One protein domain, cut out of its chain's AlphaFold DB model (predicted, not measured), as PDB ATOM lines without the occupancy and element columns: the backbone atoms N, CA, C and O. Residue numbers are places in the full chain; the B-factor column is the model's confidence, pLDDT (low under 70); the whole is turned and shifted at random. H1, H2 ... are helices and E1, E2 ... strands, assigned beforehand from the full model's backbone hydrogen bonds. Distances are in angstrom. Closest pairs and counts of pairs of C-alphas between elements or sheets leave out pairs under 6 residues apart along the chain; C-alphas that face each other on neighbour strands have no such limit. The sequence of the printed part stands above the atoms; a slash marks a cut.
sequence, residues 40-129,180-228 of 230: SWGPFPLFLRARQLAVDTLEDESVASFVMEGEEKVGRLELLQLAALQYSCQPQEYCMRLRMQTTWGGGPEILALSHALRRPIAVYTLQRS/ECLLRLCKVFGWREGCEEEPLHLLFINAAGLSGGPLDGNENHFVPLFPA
ATOM      1  N   SER A  40     160.880 151.986 133.487       41.62
ATOM      2  CA  SER A  40     160.322 153.274 133.915       41.62
ATOM      3  C   SER A  40     160.823 153.644 135.314       41.62
ATOM      4  O   SER A  40     161.087 152.777 136.142       41.62
ATOM      5  N   TRP A  41     160.981 154.943 135.572       43.12
ATOM      6  CA  TRP A  41     161.425 155.484 136.859       43.12
ATOM      7  C   TRP A  41     160.191 155.822 137.705       43.12
ATOM      8  O   TRP A  41     159.382 156.644 137.283       43.12
ATOM      9  N   GLY A  42     160.010 155.178 138.862       46.28
ATOM     10  CA  GLY A  42     158.906 155.484 139.788       46.28
ATOM     11  C   GLY A  42     159.219 156.660 140.739       46.28
ATOM     12  O   GLY A  42     160.398 156.956 140.949       46.28
ATOM     13  N   PRO A  43     158.212 157.328 141.346       49.16
ATOM     14  CA  PRO A  43     158.439 158.467 142.238       49.16
ATOM     15  C   PRO A  43     158.942 158.116 143.654       49.16
ATOM     16  O   PRO A  43     158.898 156.982 144.132       49.16
ATOM     17  N   PHE A  44     159.414 159.171 144.326       48.25
ATOM     18  CA  PHE A  44     160.298 159.235 145.499       48.25
ATOM     19  C   PHE A  44     159.787 158.826 146.918       48.25
ATOM     20  O   PHE A  44     160.613 158.860 147.820       48.25
ATOM     21  N   PRO A  45     158.541 158.409 147.243       57.47
ATOM     22  CA  PRO A  45     158.205 158.012 148.633       57.47
ATOM     23  C   PRO A  45     158.650 156.587 149.019       57.47
ATOM     24  O   PRO A  45     158.654 156.212 150.192       57.47
ATOM     25  N   LEU A  46     158.987 155.765 148.026       62.12
ATOM     26  CA  LEU A  46     159.084 154.310 148.163       62.12
ATOM     27  C   LEU A  46     160.442 153.816 148.687       62.12
ATOM     28  O   LEU A  46     160.510 152.787 149.360       62.12
ATOM     29  N   PHE A  47     161.518 154.571 148.452       68.69
ATOM     30  CA  PHE A  47     162.861 154.198 148.911       68.69
ATOM     31  C   PHE A  47     162.989 154.224 150.441       68.69
ATOM     32  O   PHE A  47     163.762 153.453 151.007       68.69
ATOM     33  N   LEU A  48     162.210 155.078 151.121       72.12
ATOM     34  CA  LEU A  48     162.227 155.195 152.581       72.12
ATOM     35  C   LEU A  48     161.728 153.917 153.255       72.12
ATOM     36  O   LEU A  48     162.318 153.483 154.239       72.12
ATOM     37  N   ARG A  49     160.693 153.271 152.699       83.50
ATOM     38  CA  ARG A  49     160.176 152.001 153.233       83.50
ATOM     39  C   ARG A  49     161.136 150.841 152.994       83.50
ATOM     40  O   ARG A  49     161.346 150.055 153.907       83.50
ATOM     41  N   ALA A  50     161.738 150.750 151.808       86.00
ATOM     42  CA  ALA A  50     162.706 149.693 151.502       86.00
ATOM     43  C   ALA A  50     163.954 149.789 152.392       86.00
ATOM     44  O   ALA A  50     164.417 148.791 152.931       86.00
ATOM     45  N   ARG A  51     164.452 151.013 152.602       88.81
ATOM     46  CA  ARG A  51     165.532 151.315 153.548       88.81
ATOM     47  C   ARG A  51     165.168 150.894 154.967       88.81
ATOM     48  O   ARG A  51     165.948 150.202 155.607       88.81
ATOM     49  N   GLN A  52     163.987 151.293 155.432       91.69
ATOM     50  CA  GLN A  52     163.513 150.959 156.770       91.69
ATOM     51  C   GLN A  52     163.447 149.436 156.962       91.69
ATOM     52  O   GLN A  52     164.058 148.909 157.884       91.69
ATOM     53  N   LEU A  53     162.834 148.730 156.008       94.19
ATOM     54  CA  LEU A  53     162.743 147.271 156.004       94.19
ATOM     55  C   LEU A  53     164.121 146.588 156.001       94.19
ATOM     56  O   LEU A  53     164.334 145.634 156.747       94.19
ATOM     57  N   ALA A  54     165.064 147.073 155.189       95.38
ATOM     58  CA  ALA A  54     166.419 146.529 155.143       95.38
ATOM     59  C   ALA A  54     167.134 146.676 156.494       95.38
ATOM     60  O   ALA A  54     167.711 145.709 156.986       95.38
ATOM     61  N   VAL A  55     167.057 147.857 157.120       96.31
ATOM     62  CA  VAL A  55     167.687 148.109 158.425       96.31
ATOM     63  C   VAL A  55     167.023 147.288 159.528       96.31
ATOM     64  O   VAL A  55     167.731 146.650 160.300       96.31
ATOM     65  N   ASP A  56     165.689 147.231 159.566       97.38
ATOM     66  CA  ASP A  56     164.967 146.399 160.539       97.38
ATOM     67  C   ASP A  56     165.389 144.926 160.426       97.38
ATOM     68  O   ASP A  56     165.598 144.260 161.434       97.38
ATOM     69  N   THR A  57     165.614 144.439 159.202       97.25
ATOM     70  CA  THR A  57     166.066 143.060 158.958       97.25
ATOM     71  C   THR A  57     167.529 142.830 159.366       97.25
ATOM     72  O   THR A  57     167.877 141.742 159.817       97.25
ATOM     73  N   LEU A  58     168.407 143.832 159.237       97.44
ATOM     74  CA  LEU A  58     169.786 143.758 159.748       97.44
ATOM     75  C   LEU A  58     169.831 143.719 161.285       97.44
ATOM     76  O   LEU A  58     170.703 143.068 161.876       97.44
ATOM     77  N   GLU A  59     168.903 144.420 161.935       97.38
ATOM     78  CA  GLU A  59     168.813 144.511 163.395       97.38
ATOM     79  C   GLU A  59     168.061 143.333 164.032       97.38
ATOM     80  O   GLU A  59     168.294 143.045 165.205       97.38
ATOM     81  N   ASP A  60     167.238 142.608 163.271       97.69
ATOM     82  CA  ASP A  60     166.454 141.468 163.754       97.69
ATOM     83  C   ASP A  60     167.339 140.306 164.240       97.69
ATOM     84  O   ASP A  60     167.969 139.587 163.463       97.69
ATOM     85  N   GLU A  61     167.364 140.083 165.556       96.88
ATOM     86  CA  GLU A  61     168.145 139.016 166.185       96.88
ATOM     87  C   GLU A  61     167.655 137.604 165.841       96.88
ATOM     88  O   GLU A  61     168.420 136.649 165.997       96.88
ATOM     89  N   SER A  62     166.421 137.458 165.344       97.31
ATOM     90  CA  SER A  62     165.895 136.173 164.880       97.31
ATOM     91  C   SER A  62     166.517 135.725 163.552       97.31
ATOM     92  O   SER A  62     166.532 134.530 163.243       97.31
ATOM     93  N   VAL A  63     167.102 136.656 162.789       97.12
ATOM     94  CA  VAL A  63     167.822 136.349 161.553       97.12
ATOM     95  C   VAL A  63     169.233 135.871 161.896       97.12
ATOM     96  O   VAL A  63     170.112 136.640 162.279       97.12
ATOM     97  N   ALA A  64     169.479 134.571 161.734       97.12
ATOM     98  CA  ALA A  64     170.800 133.995 161.986       97.12
ATOM     99  C   ALA A  64     171.813 134.333 160.874       97.12
ATOM    100  O   ALA A  64     172.976 134.648 161.144       97.12
ATOM    101  N   SER A  65     171.378 134.273 159.613       97.06
ATOM    102  CA  SER A  65     172.246 134.417 158.439       97.06
ATOM    103  C   SER A  65     171.479 134.871 157.203       97.06
ATOM    104  O   SER A  65     170.304 134.545 157.055       97.06
ATOM    105  N   PHE A  66     172.182 135.505 156.271       95.31
ATOM    106  CA  PHE A  66     171.674 135.901 154.962       95.31
ATOM    107  C   PHE A  66     172.259 135.031 153.848       95.31
ATOM    108  O   PHE A  66     173.433 134.673 153.910       95.31
ATOM    109  N   VAL A  67     171.470 134.738 152.811       93.19
ATOM    110  CA  VAL A  67     171.926 134.001 151.617       93.19
ATOM    111  C   VAL A  67     172.474 134.971 150.583       93.19
ATOM    112  O   VAL A  67     171.715 135.764 150.029       93.19
ATOM    113  N   MET A  68     173.775 134.905 150.312       90.50
ATOM    114  CA  MET A  68     174.428 135.776 149.337       90.50
ATOM    115  C   MET A  68     174.162 135.308 147.909       90.50
ATOM    116  O   MET A  68     173.582 136.064 147.133       90.50
ATOM    117  N   GLU A  69     174.559 134.076 147.584       86.50
ATOM    118  CA  GLU A  69     174.402 133.467 146.263       86.50
ATOM    119  C   GLU A  69     174.426 131.933 146.383       86.50
ATOM    120  O   GLU A  69     175.362 131.358 146.937       86.50
ATOM    121  N   GLY A  70     173.393 131.255 145.873       85.44
ATOM    122  CA  GLY A  70     173.269 129.797 146.000       85.44
ATOM    123  C   GLY A  70     173.258 129.349 147.467       85.44
ATOM    124  O   GLY A  70     172.435 129.819 148.249       85.44
ATOM    125  N   GLU A  71     174.199 128.480 147.838       87.94
ATOM    126  CA  GLU A  71     174.379 127.988 149.215       87.94
ATOM    127  C   GLU A  71     175.255 128.902 150.090       87.94
ATOM    128  O   GLU A  71     175.413 128.656 151.289       87.94
ATOM    129  N   GLU A  72     175.849 129.954 149.515       92.56
ATOM    130  CA  GLU A  72     176.734 130.864 150.239       92.56
ATOM    131  C   GLU A  72     175.930 131.727 151.220       92.56
ATOM    132  O   GLU A  72     174.982 132.423 150.842       92.56
ATOM    133  N   LYS A  73     176.324 131.701 152.496       95.19
ATOM    134  CA  LYS A  73     175.658 132.431 153.578       95.19
ATOM    135  C   LYS A  73     176.654 133.268 154.365       95.19
ATOM    136  O   LYS A  73     177.798 132.867 154.543       95.19
ATOM    137  N   VAL A  74     176.187 134.399 154.878       96.56
ATOM    138  CA  VAL A  74     176.928 135.260 155.810       96.56
ATOM    139  C   VAL A  74     176.122 135.418 157.091       96.56
ATOM    140  O   VAL A  74     174.902 135.606 157.044       96.56
ATOM    141  N   GLY A  75     176.775 135.312 158.249       97.88
ATOM    142  CA  GLY A  75     176.099 135.514 159.531       97.88
ATOM    143  C   GLY A  75     175.588 136.950 159.660       97.88
ATOM    144  O   GLY A  75     176.246 137.883 159.202       97.88
ATOM    145  N   ARG A  76     174.437 137.164 160.311       97.88
ATOM    146  CA  ARG A  76     173.882 138.524 160.470       97.88
ATOM    147  C   ARG A  76     174.861 139.471 161.165       97.88
ATOM    148  O   ARG A  76     175.112 140.572 160.677       97.88
ATOM    149  N   LEU A  77     175.435 139.025 162.285       97.94
ATOM    150  CA  LEU A  77     176.414 139.803 163.046       97.94
ATOM    151  C   LEU A  77     177.684 140.076 162.236       97.94
ATOM    152  O   LEU A  77     178.196 141.188 162.274       97.94
ATOM    153  N   GLU A  78     178.163 139.083 161.486       98.12
ATOM    154  CA  GLU A  78     179.342 139.211 160.627       98.12
ATOM    155  C   GLU A  78     179.111 140.238 159.513       98.12
ATOM    156  O   GLU A  78     179.917 141.152 159.346       98.12
ATOM    157  N   LEU A  79     177.980 140.148 158.803       96.94
ATOM    158  CA  LEU A  79     177.611 141.102 157.757       96.94
ATOM    159  C   LEU A  79     177.572 142.530 158.307       96.94
ATOM    160  O   LEU A  79     178.150 143.440 157.714       96.94
ATOM    161  N   LEU A  80     176.918 142.717 159.456       97.31
ATOM    162  CA  LEU A  80     176.766 144.029 160.069       97.31
ATOM    163  C   LEU A  80     178.106 144.593 160.568       97.31
ATOM    164  O   LEU A  80     178.362 145.787 160.426       97.31
ATOM    165  N   GLN A  81     178.984 143.745 161.111       97.88
ATOM    166  CA  GLN A  81     180.334 144.134 161.524       97.88
ATOM    167  C   GLN A  81     181.200 144.549 160.334       97.88
ATOM    168  O   GLN A  81     181.846 145.594 160.394       97.88
ATOM    169  N   LEU A  82     181.197 143.767 159.249       95.88
ATOM    170  CA  LEU A  82     181.937 144.090 158.028       95.88
ATOM    171  C   LEU A  82     181.446 145.405 157.413       95.88
ATOM    172  O   LEU A  82     182.257 146.248 157.025       95.88
ATOM    173  N   ALA A  83     180.128 145.603 157.382       94.19
ATOM    174  CA  ALA A  83     179.519 146.828 156.891       94.19
ATOM    175  C   ALA A  83     179.915 148.038 157.754       94.19
ATOM    176  O   ALA A  83     180.450 149.014 157.236       94.19
ATOM    177  N   ALA A  84     179.757 147.961 159.076       95.06
ATOM    178  CA  ALA A  84     180.119 149.049 159.983       95.06
ATOM    179  C   ALA A  84     181.622 149.389 159.936       95.06
ATOM    180  O   ALA A  84     181.998 150.567 159.939       95.06
ATOM    181  N   LEU A  85     182.484 148.371 159.801       94.31
ATOM    182  CA  LEU A  85     183.929 148.542 159.648       94.31
ATOM    183  C   LEU A  85     184.277 149.359 158.395       94.31
ATOM    184  O   LEU A  85     185.124 150.248 158.469       94.31
ATOM    185  N   GLN A  86     183.595 149.120 157.269       90.25
ATOM    186  CA  GLN A  86     183.798 149.884 156.031       90.25
ATOM    187  C   GLN A  86     183.508 151.385 156.212       90.25
ATOM    188  O   GLN A  86     184.142 152.217 155.563       90.25
ATOM    189  N   TYR A  87     182.598 151.741 157.122       88.25
ATOM    190  CA  TYR A  87     182.243 153.128 157.445       88.25
ATOM    191  C   TYR A  87     182.961 153.670 158.691       88.25
ATOM    192  O   TYR A  87     182.659 154.780 159.137       88.25
ATOM    193  N   SER A  88     183.926 152.922 159.243       94.94
ATOM    194  CA  SER A  88     184.642 153.267 160.481       94.94
ATOM    195  C   SER A  88     183.702 153.605 161.651       94.94
ATOM    196  O   SER A  88     183.955 154.544 162.407       94.94
ATOM    197  N   CYS A  89     182.594 152.874 161.796       97.00
ATOM    198  CA  CYS A  89     181.622 153.085 162.869       97.00
ATOM    199  C   CYS A  89     181.231 151.775 163.572       97.00
ATOM    200  O   CYS A  89     181.701 150.694 163.226       97.00
ATOM    201  N   GLN A  90     180.406 151.883 164.616       98.00
ATOM    202  CA  GLN A  90     179.837 150.725 165.310       98.00
ATOM    203  C   GLN A  90     178.593 150.200 164.570       98.00
ATOM    204  O   GLN A  90     177.899 151.002 163.942       98.00
ATOM    205  N   PRO A  91     178.248 148.903 164.684       97.88
ATOM    206  CA  PRO A  91     177.038 148.314 164.099       97.88
ATOM    207  C   PRO A  91     175.748 149.122 164.309       97.88
ATOM    208  O   PRO A  91     175.008 149.375 163.364       97.88
ATOM    209  N   GLN A  92     175.497 149.589 165.533       97.88
ATOM    210  CA  GLN A  92     174.301 150.371 165.867       97.88
ATOM    211  C   GLN A  92     174.319 151.755 165.200       97.88
ATOM    212  O   GLN A  92     173.304 152.222 164.688       97.88
ATOM    213  N   GLU A  93     175.488 152.398 165.162       97.50
ATOM    214  CA  GLU A  93     175.683 153.681 164.478       97.50
ATOM    215  C   GLU A  93     175.490 153.529 162.963       97.50
ATOM    216  O   GLU A  93     174.901 154.397 162.321       97.50
ATOM    217  N   TYR A  94     175.948 152.416 162.385       96.81
ATOM    218  CA  TYR A  94     175.723 152.084 160.981       96.81
ATOM    219  C   TYR A  94     174.225 151.984 160.656       96.81
ATOM    220  O   TYR A  94     173.748 152.698 159.771       96.81
ATOM    221  N   CYS A  95     173.460 151.195 161.421       97.00
ATOM    222  CA  CYS A  95     172.005 151.084 161.259       97.00
ATOM    223  C   CYS A  95     171.291 152.432 161.437       97.00
ATOM    224  O   CYS A  95     170.439 152.799 160.624       97.00
ATOM    225  N   MET A  96     171.669 153.214 162.455       96.31
ATOM    226  CA  MET A  96     171.105 154.546 162.682       96.31
ATOM    227  C   MET A  96     171.356 155.474 161.486       96.31
ATOM    228  O   MET A  96     170.433 156.150 161.027       96.31
ATOM    229  N   ARG A  97     172.580 155.489 160.941       93.56
ATOM    230  CA  ARG A  97     172.902 156.273 159.741       93.56
ATOM    231  C   ARG A  97     172.087 155.817 158.551       93.56
ATOM    232  O   ARG A  97     171.541 156.669 157.856       93.56
ATOM    233  N   LEU A  98     171.951 154.515 158.322       90.69
ATOM    234  CA  LEU A  98     171.176 153.997 157.194       90.69
ATOM    235  C   LEU A  98     169.711 154.430 157.224       90.69
ATOM    236  O   LEU A  98     169.119 154.570 156.157       90.69
ATOM    237  N   ARG A  99     169.133 154.719 158.394       92.50
ATOM    238  CA  ARG A  99     167.773 155.278 158.512       92.50
ATOM    239  C   ARG A  99     167.678 156.737 158.040       92.50
ATOM    240  O   ARG A  99     166.597 157.179 157.654       92.50
ATOM    241  N   MET A 100     168.781 157.489 158.016       86.88
ATOM    242  CA  MET A 100     168.806 158.881 157.548       86.88
ATOM    243  C   MET A 100     168.698 158.945 156.024       86.88
ATOM    244  O   MET A 100     169.456 158.278 155.332       86.88
ATOM    245  N   GLN A 101     167.829 159.802 155.484       81.25
ATOM    246  CA  GLN A 101     167.569 159.883 154.034       81.25
ATOM    247  C   GLN A 101     168.813 160.213 153.193       81.25
ATOM    248  O   GLN A 101     168.866 159.873 152.015       81.25
ATOM    249  N   THR A 102     169.802 160.856 153.809       80.19
ATOM    250  CA  THR A 102     171.071 161.268 153.204       80.19
ATOM    251  C   THR A 102     172.120 160.159 153.158       80.19
ATOM    252  O   THR A 102     173.146 160.327 152.509       80.19
ATOM    253  N   THR A 103     171.898 159.031 153.837       81.56
ATOM    254  CA  THR A 103     172.847 157.911 153.829       81.56
ATOM    255  C   THR A 103     172.562 156.985 152.657       81.56
ATOM    256  O   THR A 103     171.406 156.700 152.341       81.56
ATOM    257  N   TRP A 104     173.612 156.474 152.032       79.75
ATOM    258  CA  TRP A 104     173.522 155.541 150.914       79.75
ATOM    259  C   TRP A 104     173.588 154.097 151.405       79.75
ATOM    260  O   TRP A 104     174.419 153.773 152.252       79.75
ATOM    261  N   GLY A 105     172.719 153.244 150.862       84.88
ATOM    262  CA  GLY A 105     172.806 151.795 151.044       84.88
ATOM    263  C   GLY A 105     173.760 151.147 150.036       84.88
ATOM    264  O   GLY A 105     174.143 151.759 149.037       84.88
ATOM    265  N   GLY A 106     174.122 149.897 150.287       89.88
ATOM    266  CA  GLY A 106     175.035 149.080 149.502       89.88
ATOM    267  C   GLY A 106     174.638 147.603 149.494       89.88
ATOM    268  O   GLY A 106     173.469 147.241 149.619       89.88
ATOM    269  N   GLY A 107     175.634 146.732 149.318       91.94
ATOM    270  CA  GLY A 107     175.442 145.279 149.297       91.94
ATOM    271  C   GLY A 107     174.735 144.710 150.539       91.94
ATOM    272  O   GLY A 107     173.807 143.923 150.350       91.94
ATOM    273  N   PRO A 108     175.107 145.102 151.777       95.12
ATOM    274  CA  PRO A 108     174.451 144.608 152.990       95.12
ATOM    275  C   PRO A 108     172.948 144.911 153.026       95.12
ATOM    276  O   PRO A 108     172.153 144.019 153.316       95.12
ATOM    277  N   GLU A 109     172.541 146.120 152.632       94.94
ATOM    278  CA  GLU A 109     171.127 146.520 152.598       94.94
ATOM    279  C   GLU A 109     170.353 145.755 151.525       94.94
ATOM    280  O   GLU A 109     169.220 145.350 151.761       94.94
ATOM    281  N   ILE A 110     170.951 145.531 150.349       93.50
ATOM    282  CA  ILE A 110     170.323 144.750 149.271       93.50
ATOM    283  C   ILE A 110     170.116 143.307 149.714       93.50
ATOM    284  O   ILE A 110     169.063 142.724 149.465       93.50
ATOM    285  N   LEU A 111     171.108 142.738 150.390       94.94
ATOM    286  CA  LEU A 111     171.052 141.384 150.908       94.94
ATOM    287  C   LEU A 111     169.976 141.240 151.997       94.94
ATOM    288  O   LEU A 111     169.160 140.317 151.939       94.94
ATOM    289  N   ALA A 112     169.918 142.187 152.936       95.94
ATOM    290  CA  ALA A 112     168.885 142.234 153.964       95.94
ATOM    291  C   ALA A 112     167.486 142.432 153.365       95.94
ATOM    292  O   ALA A 112     166.546 141.735 153.741       95.94
ATOM    293  N   LEU A 113     167.350 143.317 152.376       94.44
ATOM    294  CA  LEU A 113     166.089 143.554 151.679       94.44
ATOM    295  C   LEU A 113     165.627 142.318 150.898       94.44
ATOM    296  O   LEU A 113     164.451 141.970 150.940       94.44
ATOM    297  N   SER A 114     166.545 141.630 150.217       94.06
ATOM    298  CA  SER A 114     166.250 140.381 149.513       94.06
ATOM    299  C   SER A 114     165.727 139.306 150.468       94.06
ATOM    300  O   SER A 114     164.745 138.629 150.160       94.06
ATOM    301  N   HIS A 115     166.335 139.194 151.654       94.12
ATOM    302  CA  HIS A 115     165.879 138.292 152.707       94.12
ATOM    303  C   HIS A 115     164.489 138.679 153.231       94.12
ATOM    304  O   HIS A 115     163.601 137.830 153.296       94.12
ATOM    305  N   ALA A 116     164.279 139.958 153.550       93.69
ATOM    306  CA  ALA A 116     163.009 140.473 154.058       93.69
ATOM    307  C   ALA A 116     161.844 140.219 153.092       93.69
ATOM    308  O   ALA A 116     160.758 139.818 153.501       93.69
ATOM    309  N   LEU A 117     162.094 140.420 151.797       91.06
ATOM    310  CA  LEU A 117     161.115 140.227 150.730       91.06
ATOM    311  C   LEU A 117     161.005 138.769 150.269       91.06
ATOM    312  O   LEU A 117     160.161 138.476 149.429       91.06
ATOM    313  N   ARG A 118     161.864 137.871 150.776       90.75
ATOM    314  CA  ARG A 118     161.991 136.471 150.333       90.75
ATOM    315  C   ARG A 118     162.099 136.342 148.813       90.75
ATOM    316  O   ARG A 118     161.515 135.450 148.201       90.75
ATOM    317  N   ARG A 119     162.848 137.264 148.206       91.19
ATOM    318  CA  ARG A 119     162.889 137.442 146.755       91.19
ATOM    319  C   ARG A 119     164.288 137.843 146.290       91.19
ATOM    320  O   ARG A 119     164.862 138.772 146.870       91.19
ATOM    321  N   PRO A 120     164.853 137.199 145.250       92.50
ATOM    322  CA  PRO A 120     166.166 137.566 144.736       92.50
ATOM    323  C   PRO A 120     166.198 139.001 144.208       92.50
ATOM    324  O   PRO A 120     165.214 139.486 143.644       92.50
ATOM    325  N   ILE A 121     167.355 139.654 144.312       92.19
ATOM    326  CA  ILE A 121     167.589 140.984 143.740       92.19
ATOM    327  C   ILE A 121     168.749 140.927 142.744       92.19
ATOM    328  O   ILE A 121     169.898 140.701 143.117       92.19
ATOM    329  N   ALA A 122     168.456 141.153 141.465       91.62
ATOM    330  CA  ALA A 122     169.423 141.244 140.381       91.62
ATOM    331  C   ALA A 122     169.917 142.688 140.217       91.62
ATOM    332  O   ALA A 122     169.143 143.594 139.912       91.62
ATOM    333  N   VAL A 123     171.216 142.902 140.391       90.31
ATOM    334  CA  VAL A 123     171.867 144.209 140.280       90.31
ATOM    335  C   VAL A 123     172.600 144.309 138.949       90.31
ATOM    336  O   VAL A 123     173.434 143.465 138.626       90.31
ATOM    337  N   TYR A 124     172.323 145.367 138.198       87.81
ATOM    338  CA  TYR A 124     172.904 145.664 136.891       87.81
ATOM    339  C   TYR A 124     173.807 146.893 136.970       87.81
ATOM    340  O   TYR A 124     173.602 147.746 137.821       87.81
ATOM    341  N   THR A 125     174.754 147.032 136.051       85.19
ATOM    342  CA  THR A 125     175.518 148.268 135.820       85.19
ATOM    343  C   THR A 125     175.409 148.697 134.362       85.19
ATOM    344  O   THR A 125     175.136 147.872 133.484       85.19
ATOM    345  N   LEU A 126     175.649 149.981 134.090       83.06
ATOM    346  CA  LEU A 126     175.772 150.503 132.729       83.06
ATOM    347  C   LEU A 126     177.222 150.408 132.260       83.06
ATOM    348  O   LEU A 126     178.108 151.089 132.778       83.06
ATOM    349  N   GLN A 127     177.454 149.613 131.221       79.50
ATOM    350  CA  GLN A 127     178.727 149.573 130.521       79.50
ATOM    351  C   GLN A 127     178.603 150.390 129.234       79.50
ATOM    352  O   GLN A 127     177.855 150.034 128.324       79.50
ATOM    353  N   ARG A 128     179.353 151.495 129.139       77.44
ATOM    354  CA  ARG A 128     179.512 152.195 127.859       77.44
ATOM    355  C   ARG A 128     180.349 151.303 126.959       77.44
ATOM    356  O   ARG A 128     181.458 150.927 127.351       77.44
ATOM    357  N   SER A 129     179.852 150.981 125.767       67.44
ATOM    358  CA  SER A 129     180.698 150.405 124.731       67.44
ATOM    359  C   SER A 129     181.708 151.474 124.320       67.44
ATOM    360  O   SER A 129     181.501 152.237 123.375       67.44
ATOM    361  N   GLU A 180     176.123 153.138 122.539       68.75
ATOM    362  CA  GLU A 180     175.216 152.163 123.129       68.75
ATOM    363  C   GLU A 180     175.666 151.878 124.571       68.75
ATOM    364  O   GLU A 180     176.786 151.432 124.851       68.75
ATOM    365  N   CYS A 181     174.801 152.216 125.523       71.56
ATOM    366  CA  CYS A 181     174.981 151.836 126.915       71.56
ATOM    367  C   CYS A 181     174.324 150.474 127.098       71.56
ATOM    368  O   CYS A 181     173.103 150.354 127.013       71.56
ATOM    369  N   LEU A 182     175.136 149.450 127.337       81.12
ATOM    370  CA  LEU A 182     174.649 148.101 127.577       81.12
ATOM    371  C   LEU A 182     174.465 147.892 129.078       81.12
ATOM    372  O   LEU A 182     175.348 148.211 129.879       81.12
ATOM    373  N   LEU A 183     173.316 147.337 129.456       83.38
ATOM    374  CA  LEU A 183     173.088 146.855 130.812       83.38
ATOM    375  C   LEU A 183     173.801 145.521 130.995       83.38
ATOM    376  O   LEU A 183     173.601 144.585 130.224       83.38
ATOM    377  N   ARG A 184     174.613 145.427 132.042       84.81
ATOM    378  CA  ARG A 184     175.324 144.207 132.405       84.81
ATOM    379  C   ARG A 184     174.894 143.765 133.791       84.81
ATOM    380  O   ARG A 184     175.014 144.539 134.735       84.81
ATOM    381  N   LEU A 185     174.433 142.523 133.916       88.88
ATOM    382  CA  LEU A 185     174.183 141.910 135.218       88.88
ATOM    383  C   LEU A 185     175.509 141.811 135.990       88.88
ATOM    384  O   LEU A 185     176.480 141.240 135.491       88.88
ATOM    385  N   CYS A 186     175.551 142.396 137.183       88.12
ATOM    386  CA  CYS A 186     176.715 142.394 138.065       88.12
ATOM    387  C   CYS A 186     176.647 141.268 139.082       88.12
ATOM    388  O   CYS A 186     177.615 140.532 139.246       88.12
ATOM    389  N   LYS A 187     175.524 141.189 139.802       89.56
ATOM    390  CA  LYS A 187     175.346 140.270 140.922       89.56
ATOM    391  C   LYS A 187     173.867 139.990 141.140       89.56
ATOM    392  O   LYS A 187     173.037 140.864 140.900       89.56
ATOM    393  N   VAL A 188     173.547 138.791 141.608       91.06
ATOM    394  CA  VAL A 188     172.220 138.449 142.124       91.06
ATOM    395  C   VAL A 188     172.381 138.166 143.608       91.06
ATOM    396  O   VAL A 188     173.238 137.377 143.985       91.06
ATOM    397  N   PHE A 189     171.599 138.848 144.436       91.31
ATOM    398  CA  PHE A 189     171.561 138.637 145.877       91.31
ATOM    399  C   PHE A 189     170.343 137.799 146.244       91.31
ATOM    400  O   PHE A 189     169.278 137.969 145.640       91.31
ATOM    401  N   GLY A 190     170.491 136.952 147.260       87.94
ATOM    402  CA  GLY A 190     169.388 136.214 147.857       87.94
ATOM    403  C   GLY A 190     169.208 134.792 147.345       87.94
ATOM    404  O   GLY A 190     169.922 134.288 146.478       87.94
ATOM    405  N   TRP A 191     168.203 134.144 147.925       77.50
ATOM    406  CA  TRP A 191     167.877 132.745 147.697       77.50
ATOM    407  C   TRP A 191     167.072 132.570 146.402       77.50
ATOM    408  O   TRP A 191     166.013 133.173 146.254       77.50
ATOM    409  N   ARG A 192     167.527 131.700 145.487       70.12
ATOM    410  CA  ARG A 192     166.786 131.347 144.257       70.12
ATOM    411  C   ARG A 192     165.961 130.061 144.345       70.12
ATOM    412  O   ARG A 192     164.927 129.981 143.695       70.12
ATOM    413  N   GLU A 193     166.388 129.060 145.111       69.56
ATOM    414  CA  GLU A 193     165.704 127.759 145.121       69.56
ATOM    415  C   GLU A 193     164.312 127.833 145.782       69.56
ATOM    416  O   GLU A 193     164.169 128.187 146.946       69.56
ATOM    417  N   GLY A 194     163.252 127.516 145.043       69.25
ATOM    418  CA  GLY A 194     161.880 127.583 145.566       69.25
ATOM    419  C   GLY A 194     161.297 128.997 145.676       69.25
ATOM    420  O   GLY A 194     160.198 129.155 146.208       69.25
ATOM    421  N   CYS A 195     161.992 130.022 145.165       80.12
ATOM    422  CA  CYS A 195     161.368 131.315 144.906       80.12
ATOM    423  C   CYS A 195     160.737 131.280 143.507       80.12
ATOM    424  O   CYS A 195     161.437 131.307 142.498       80.12
ATOM    425  N   GLU A 196     159.408 131.214 143.464       81.12
ATOM    426  CA  GLU A 196     158.626 131.249 142.218       81.12
ATOM    427  C   GLU A 196     158.452 132.682 141.675       81.12
ATOM    428  O   GLU A 196     157.963 132.883 140.564       81.12
ATOM    429  N   GLU A 197     158.830 133.698 142.457       82.38
ATOM    430  CA  GLU A 197     158.750 135.095 142.040       82.38
ATOM    431  C   GLU A 197     159.961 135.512 141.196       82.38
ATOM    432  O   GLU A 197     161.111 135.197 141.503       82.38
ATOM    433  N   GLU A 198     159.714 136.301 140.147       85.19
ATOM    434  CA  GLU A 198     160.781 136.907 139.343       85.19
ATOM    435  C   GLU A 198     161.702 137.775 140.212       85.19
ATOM    436  O   GLU A 198     161.216 138.432 141.123       85.19
ATOM    437  N   PRO A 199     163.011 137.878 139.952       88.31
ATOM    438  CA  PRO A 199     163.879 138.752 140.741       88.31
ATOM    439  C   PRO A 199     163.423 140.220 140.694       88.31
ATOM    440  O   PRO A 199     162.859 140.691 139.708       88.31
ATOM    441  N   LEU A 200     163.695 140.978 141.755       89.31
ATOM    442  CA  LEU A 200     163.667 142.439 141.670       89.31
ATOM    443  C   LEU A 200     164.921 142.903 140.938       89.31
ATOM    444  O   LEU A 200     166.008 142.386 141.179       89.31
ATOM    445  N   HIS A 201     164.794 143.893 140.064       87.12
ATOM    446  CA  HIS A 201     165.924 144.402 139.298       87.12
ATOM    447  C   HIS A 201     166.336 145.771 139.849       87.12
ATOM    448  O   HIS A 201     165.495 146.649 140.039       87.12
ATOM    449  N   LEU A 202     167.629 145.964 140.105       87.69
ATOM    450  CA  LEU A 202     168.212 147.239 140.521       87.69
ATOM    451  C   LEU A 202     169.317 147.645 139.548       87.69
ATOM    452  O   LEU A 202     170.157 146.832 139.176       87.69
ATOM    453  N   LEU A 203     169.364 148.918 139.178       83.62
ATOM    454  CA  LEU A 203     170.470 149.504 138.440       83.62
ATOM    455  C   LEU A 203     171.414 150.209 139.401       83.62
ATOM    456  O   LEU A 203     171.029 151.160 140.074       83.62
ATOM    457  N   PHE A 204     172.654 149.751 139.416       82.25
ATOM    458  CA  PHE A 204     173.785 150.403 140.043       82.25
ATOM    459  C   PHE A 204     174.346 151.460 139.095       82.25
ATOM    460  O   PHE A 204     174.920 151.144 138.048       82.25
ATOM    461  N   ILE A 205     174.178 152.724 139.465       71.75
ATOM    462  CA  ILE A 205     174.705 153.863 138.723       71.75
ATOM    463  C   ILE A 205     175.754 154.534 139.597       71.75
ATOM    464  O   ILE A 205     175.475 154.926 140.724       71.75
ATOM    465  N   ASN A 206     176.966 154.683 139.074       63.78
ATOM    466  CA  ASN A 206     177.941 155.574 139.689       63.78
ATOM    467  C   ASN A 206     177.444 157.021 139.509       63.78
ATOM    468  O   ASN A 206     177.146 157.403 138.375       63.78
ATOM    469  N   ALA A 207     177.368 157.819 140.578       50.41
ATOM    470  CA  ALA A 207     176.947 159.224 140.544       50.41
ATOM    471  C   ALA A 207     177.698 160.046 139.485       50.41
ATOM    472  O   ALA A 207     177.093 160.876 138.810       50.41
ATOM    473  N   ALA A 208     178.978 159.741 139.238       49.66
ATOM    474  CA  ALA A 208     179.782 160.389 138.198       49.66
ATOM    475  C   ALA A 208     179.245 160.159 136.766       49.66
ATOM    476  O   ALA A 208     179.600 160.878 135.832       49.66
ATOM    477  N   GLY A 209     178.411 159.134 136.571       46.06
ATOM    478  CA  GLY A 209     177.766 158.805 135.303       46.06
ATOM    479  C   GLY A 209     176.448 159.543 135.050       46.06
ATOM    480  O   GLY A 209     175.991 159.540 133.904       46.06
ATOM    481  N   LEU A 210     175.853 160.172 136.072       47.50
ATOM    482  CA  LEU A 210     174.630 160.964 135.954       47.50
ATOM    483  C   LEU A 210     174.998 162.432 135.716       47.50
ATOM    484  O   LEU A 210     175.581 163.099 136.567       47.50
ATOM    485  N   SER A 211     174.649 162.959 134.543       42.81
ATOM    486  CA  SER A 211     174.769 164.390 134.260       42.81
ATOM    487  C   SER A 211     173.908 165.187 135.250       42.81
ATOM    488  O   SER A 211     172.684 165.129 135.163       42.81
ATOM    489  N   GLY A 212     174.546 165.910 136.176       47.69
ATOM    490  CA  GLY A 212     173.875 166.691 137.225       47.69
ATOM    491  C   GLY A 212     173.937 166.094 138.637       47.69
ATOM    492  O   GLY A 212     173.298 166.637 139.533       47.69
ATOM    493  N   GLY A 213     174.687 165.004 138.849       40.59
ATOM    494  CA  GLY A 213     174.984 164.502 140.194       40.59
ATOM    495  C   GLY A 213     175.863 165.465 141.014       40.59
ATOM    496  O   GLY A 213     176.531 166.329 140.434       40.59
ATOM    497  N   PRO A 214     175.864 165.350 142.356       41.94
ATOM    498  CA  PRO A 214     176.725 166.155 143.221       41.94
ATOM    499  C   PRO A 214     178.204 165.987 142.836       41.94
ATOM    500  O   PRO A 214     178.661 164.888 142.528       41.94
ATOM    501  N   LEU A 215     178.941 167.104 142.814       48.72
ATOM    502  CA  LEU A 215     180.314 167.181 142.291       48.72
ATOM    503  C   LEU A 215     181.356 166.480 143.177       48.72
ATOM    504  O   LEU A 215     182.433 166.147 142.687       48.72
ATOM    505  N   ASP A 216     181.019 166.214 144.440       44.62
ATOM    506  CA  ASP A 216     181.921 165.623 145.423       44.62
ATOM    507  C   ASP A 216     181.346 164.303 145.950       44.62
ATOM    508  O   ASP A 216     180.535 164.288 146.871       44.62
ATOM    509  N   GLY A 217     181.784 163.177 145.375       44.88
ATOM    510  CA  GLY A 217     181.580 161.858 145.978       44.88
ATOM    511  C   GLY A 217     181.470 160.705 144.983       44.88
ATOM    512  O   GLY A 217     180.679 160.737 144.044       44.88
ATOM    513  N   ASN A 218     182.236 159.637 145.234       45.00
ATOM    514  CA  ASN A 218     182.075 158.298 144.644       45.00
ATOM    515  C   ASN A 218     180.767 157.646 145.133       45.00
ATOM    516  O   ASN A 218     180.781 156.589 145.766       45.00
ATOM    517  N   GLU A 219     179.634 158.303 144.932       50.41
ATOM    518  CA  GLU A 219     178.375 157.823 145.476       50.41
ATOM    519  C   GLU A 219     177.741 156.843 144.497       50.41
ATOM    520  O   GLU A 219     177.552 157.113 143.313       50.41
ATOM    521  N   ASN A 220     177.448 155.650 144.994       55.25
ATOM    522  CA  ASN A 220     176.786 154.619 144.221       55.25
ATOM    523  C   ASN A 220     175.283 154.728 144.450       55.25
ATOM    524  O   ASN A 220     174.831 154.798 145.591       55.25
ATOM    525  N   HIS A 221     174.506 154.773 143.377       65.75
ATOM    526  CA  HIS A 221     173.056 154.906 143.435       65.75
ATOM    527  C   HIS A 221     172.413 153.603 142.979       65.75
ATOM    528  O   HIS A 221     172.832 153.020 141.977       65.75
ATOM    529  N   PHE A 222     171.378 153.169 143.694       67.75
ATOM    530  CA  PHE A 222     170.530 152.059 143.277       67.75
ATOM    531  C   PHE A 222     169.191 152.596 142.813       67.75
ATOM    532  O   PHE A 222     168.517 153.334 143.532       67.75
ATOM    533  N   VAL A 223     168.804 152.199 141.612       70.62
ATOM    534  CA  VAL A 223     167.537 152.589 141.009       70.62
ATOM    535  C   VAL A 223     166.723 151.328 140.755       70.62
ATOM    536  O   VAL A 223     167.232 150.424 140.094       70.62
ATOM    537  N   PRO A 224     165.470 151.239 141.231       70.44
ATOM    538  CA  PRO A 224     164.606 150.127 140.878       70.44
ATOM    539  C   PRO A 224     164.313 150.130 139.378       70.44
ATOM    540  O   PRO A 224     163.939 151.143 138.789       70.44
ATOM    541  N   LEU A 225     164.492 148.968 138.771       71.94
ATOM    542  CA  LEU A 225     164.237 148.702 137.372       71.94
ATOM    543  C   LEU A 225     162.921 147.921 137.266       71.94
ATOM    544  O   LEU A 225     162.847 146.760 137.663       71.94
ATOM    545  N   PHE A 226     161.875 148.552 136.733       69.50
ATOM    546  CA  PHE A 226     160.588 147.893 136.491       69.50
ATOM    547  C   PHE A 226     160.498 147.411 135.043       69.50
ATOM    548  O   PHE A 226     160.592 148.256 134.152       69.50
ATOM    549  N   PRO A 227     160.321 146.106 134.771       60.62
ATOM    550  CA  PRO A 227     160.103 145.651 133.406       60.62
ATOM    551  C   PRO A 227     158.861 146.346 132.839       60.62
ATOM    552  O   PRO A 227     157.780 146.291 133.427       60.62
ATOM    553  N   ALA A 228     159.016 147.034 131.709       55.28
ATOM    554  CA  ALA A 228     157.877 147.575 130.987       55.28
ATOM    555  C   ALA A 228     156.987 146.413 130.532       55.28
ATOM    556  O   ALA A 228     157.485 145.439 129.962       55.28
TER     557      ALA A 228
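What this domain is: This is residues 40 to 129 and 180 to 228 of the 230 residues of the protein "Cysteine protease domain containing protein, putative" of Eimeria acervulina (UniProt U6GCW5). A strongly twisted sheet of four strands, E4, E3, E5 and E6, makes one end of the domain, and a cluster of four helices with the small strand hairpin E1 and E2 makes the other. H4 lies in the middle, packed on the sheet, on H1 and on E1. The printed part has 139 residues, with four named helices and six named strands in the order H1 E1 E2 H2 H3 H4 E3 E4 E5 E6. The class is mixed, helices and strands; the large sheet, ordered E4 E3 E5 E6, is mixed too. The whole is compact, with a radius of gyration of the C-alphas of 15.2 A and spans of 44 by 38 by 28 A.

How they stand to each other: Edge strand E4, residues 181 to 189, is antiparallel to E3, residues 121 to 128, with N 123 and O 187 2.8 A apart, within hydrogen-bond range. E3 is parallel to E5, residues 200 to 206, with N 124 and O 202 at 2.8 A. E5 forms a hairpin with edge strand E6, residues 220 to 227, with N 203 and O 223 at 2.8 A. H4, residues 107 to 116, is on one face of this sheet, making two layers, a helix over a sheet, at a height over the sheet of 9.5 A. It runs along the strands, at 17 degrees to E3 on the local plane. H1, residues 46 to 59, touches H4 about perpendicular, at 89 degrees, the closest C-alphas being those of Ala 54 and Leu 113, 4.6 A apart. H3, residues 91 to 99, touches H1 at a shallow tilt of 13 degrees, opposite ways, closest at the C-alphas of Val 55 and Cys 95, 6.0 A. H2, residues 76 to 86, touches H3 about perpendicular, at 78 degrees, closest at the C-alphas of Ala 84 and Pro 91, 5.2 A. H2 and H4 only just touch, with 3 pairs of C-alphas within 8 A, the closest being those of Leu 79 and Pro 108, 6.7 A apart. E1, residues 65 to 69, and E2, residues 72 to 75, form an antiparallel hairpin, with N 66 and O 74 at 2.8 A. The closest C-alphas of E1 and H4 are those of Phe 66 and His 115, 6.7 A apart. In H1, H2, H3 and H4 every O i to N i+4 pair is within hydrogen-bond range.

Where its parts are: E4 is 23.4 A long, E3 22.8 A, E6 21.8 A, H1 20.6 A and E5 19.5 A. H1 begins at C-alpha 46, (159.084, 154.310, 148.163), and E6 ends at C-alpha 227, (160.103, 145.651, 133.406).

The domain as a whole: The C-alphas farthest apart are those of Ser 62 and Glu 180, 45.7 A. Residues 130 to 179 are not printed, and C-alphas 129 and 180 are 6.0 A apart across the cut. The link E5 to E6 is long. The mean pLDDT of the printed part is 81.6; 32 residues are under 70, among them residues 40 to 47 and 206 to 222.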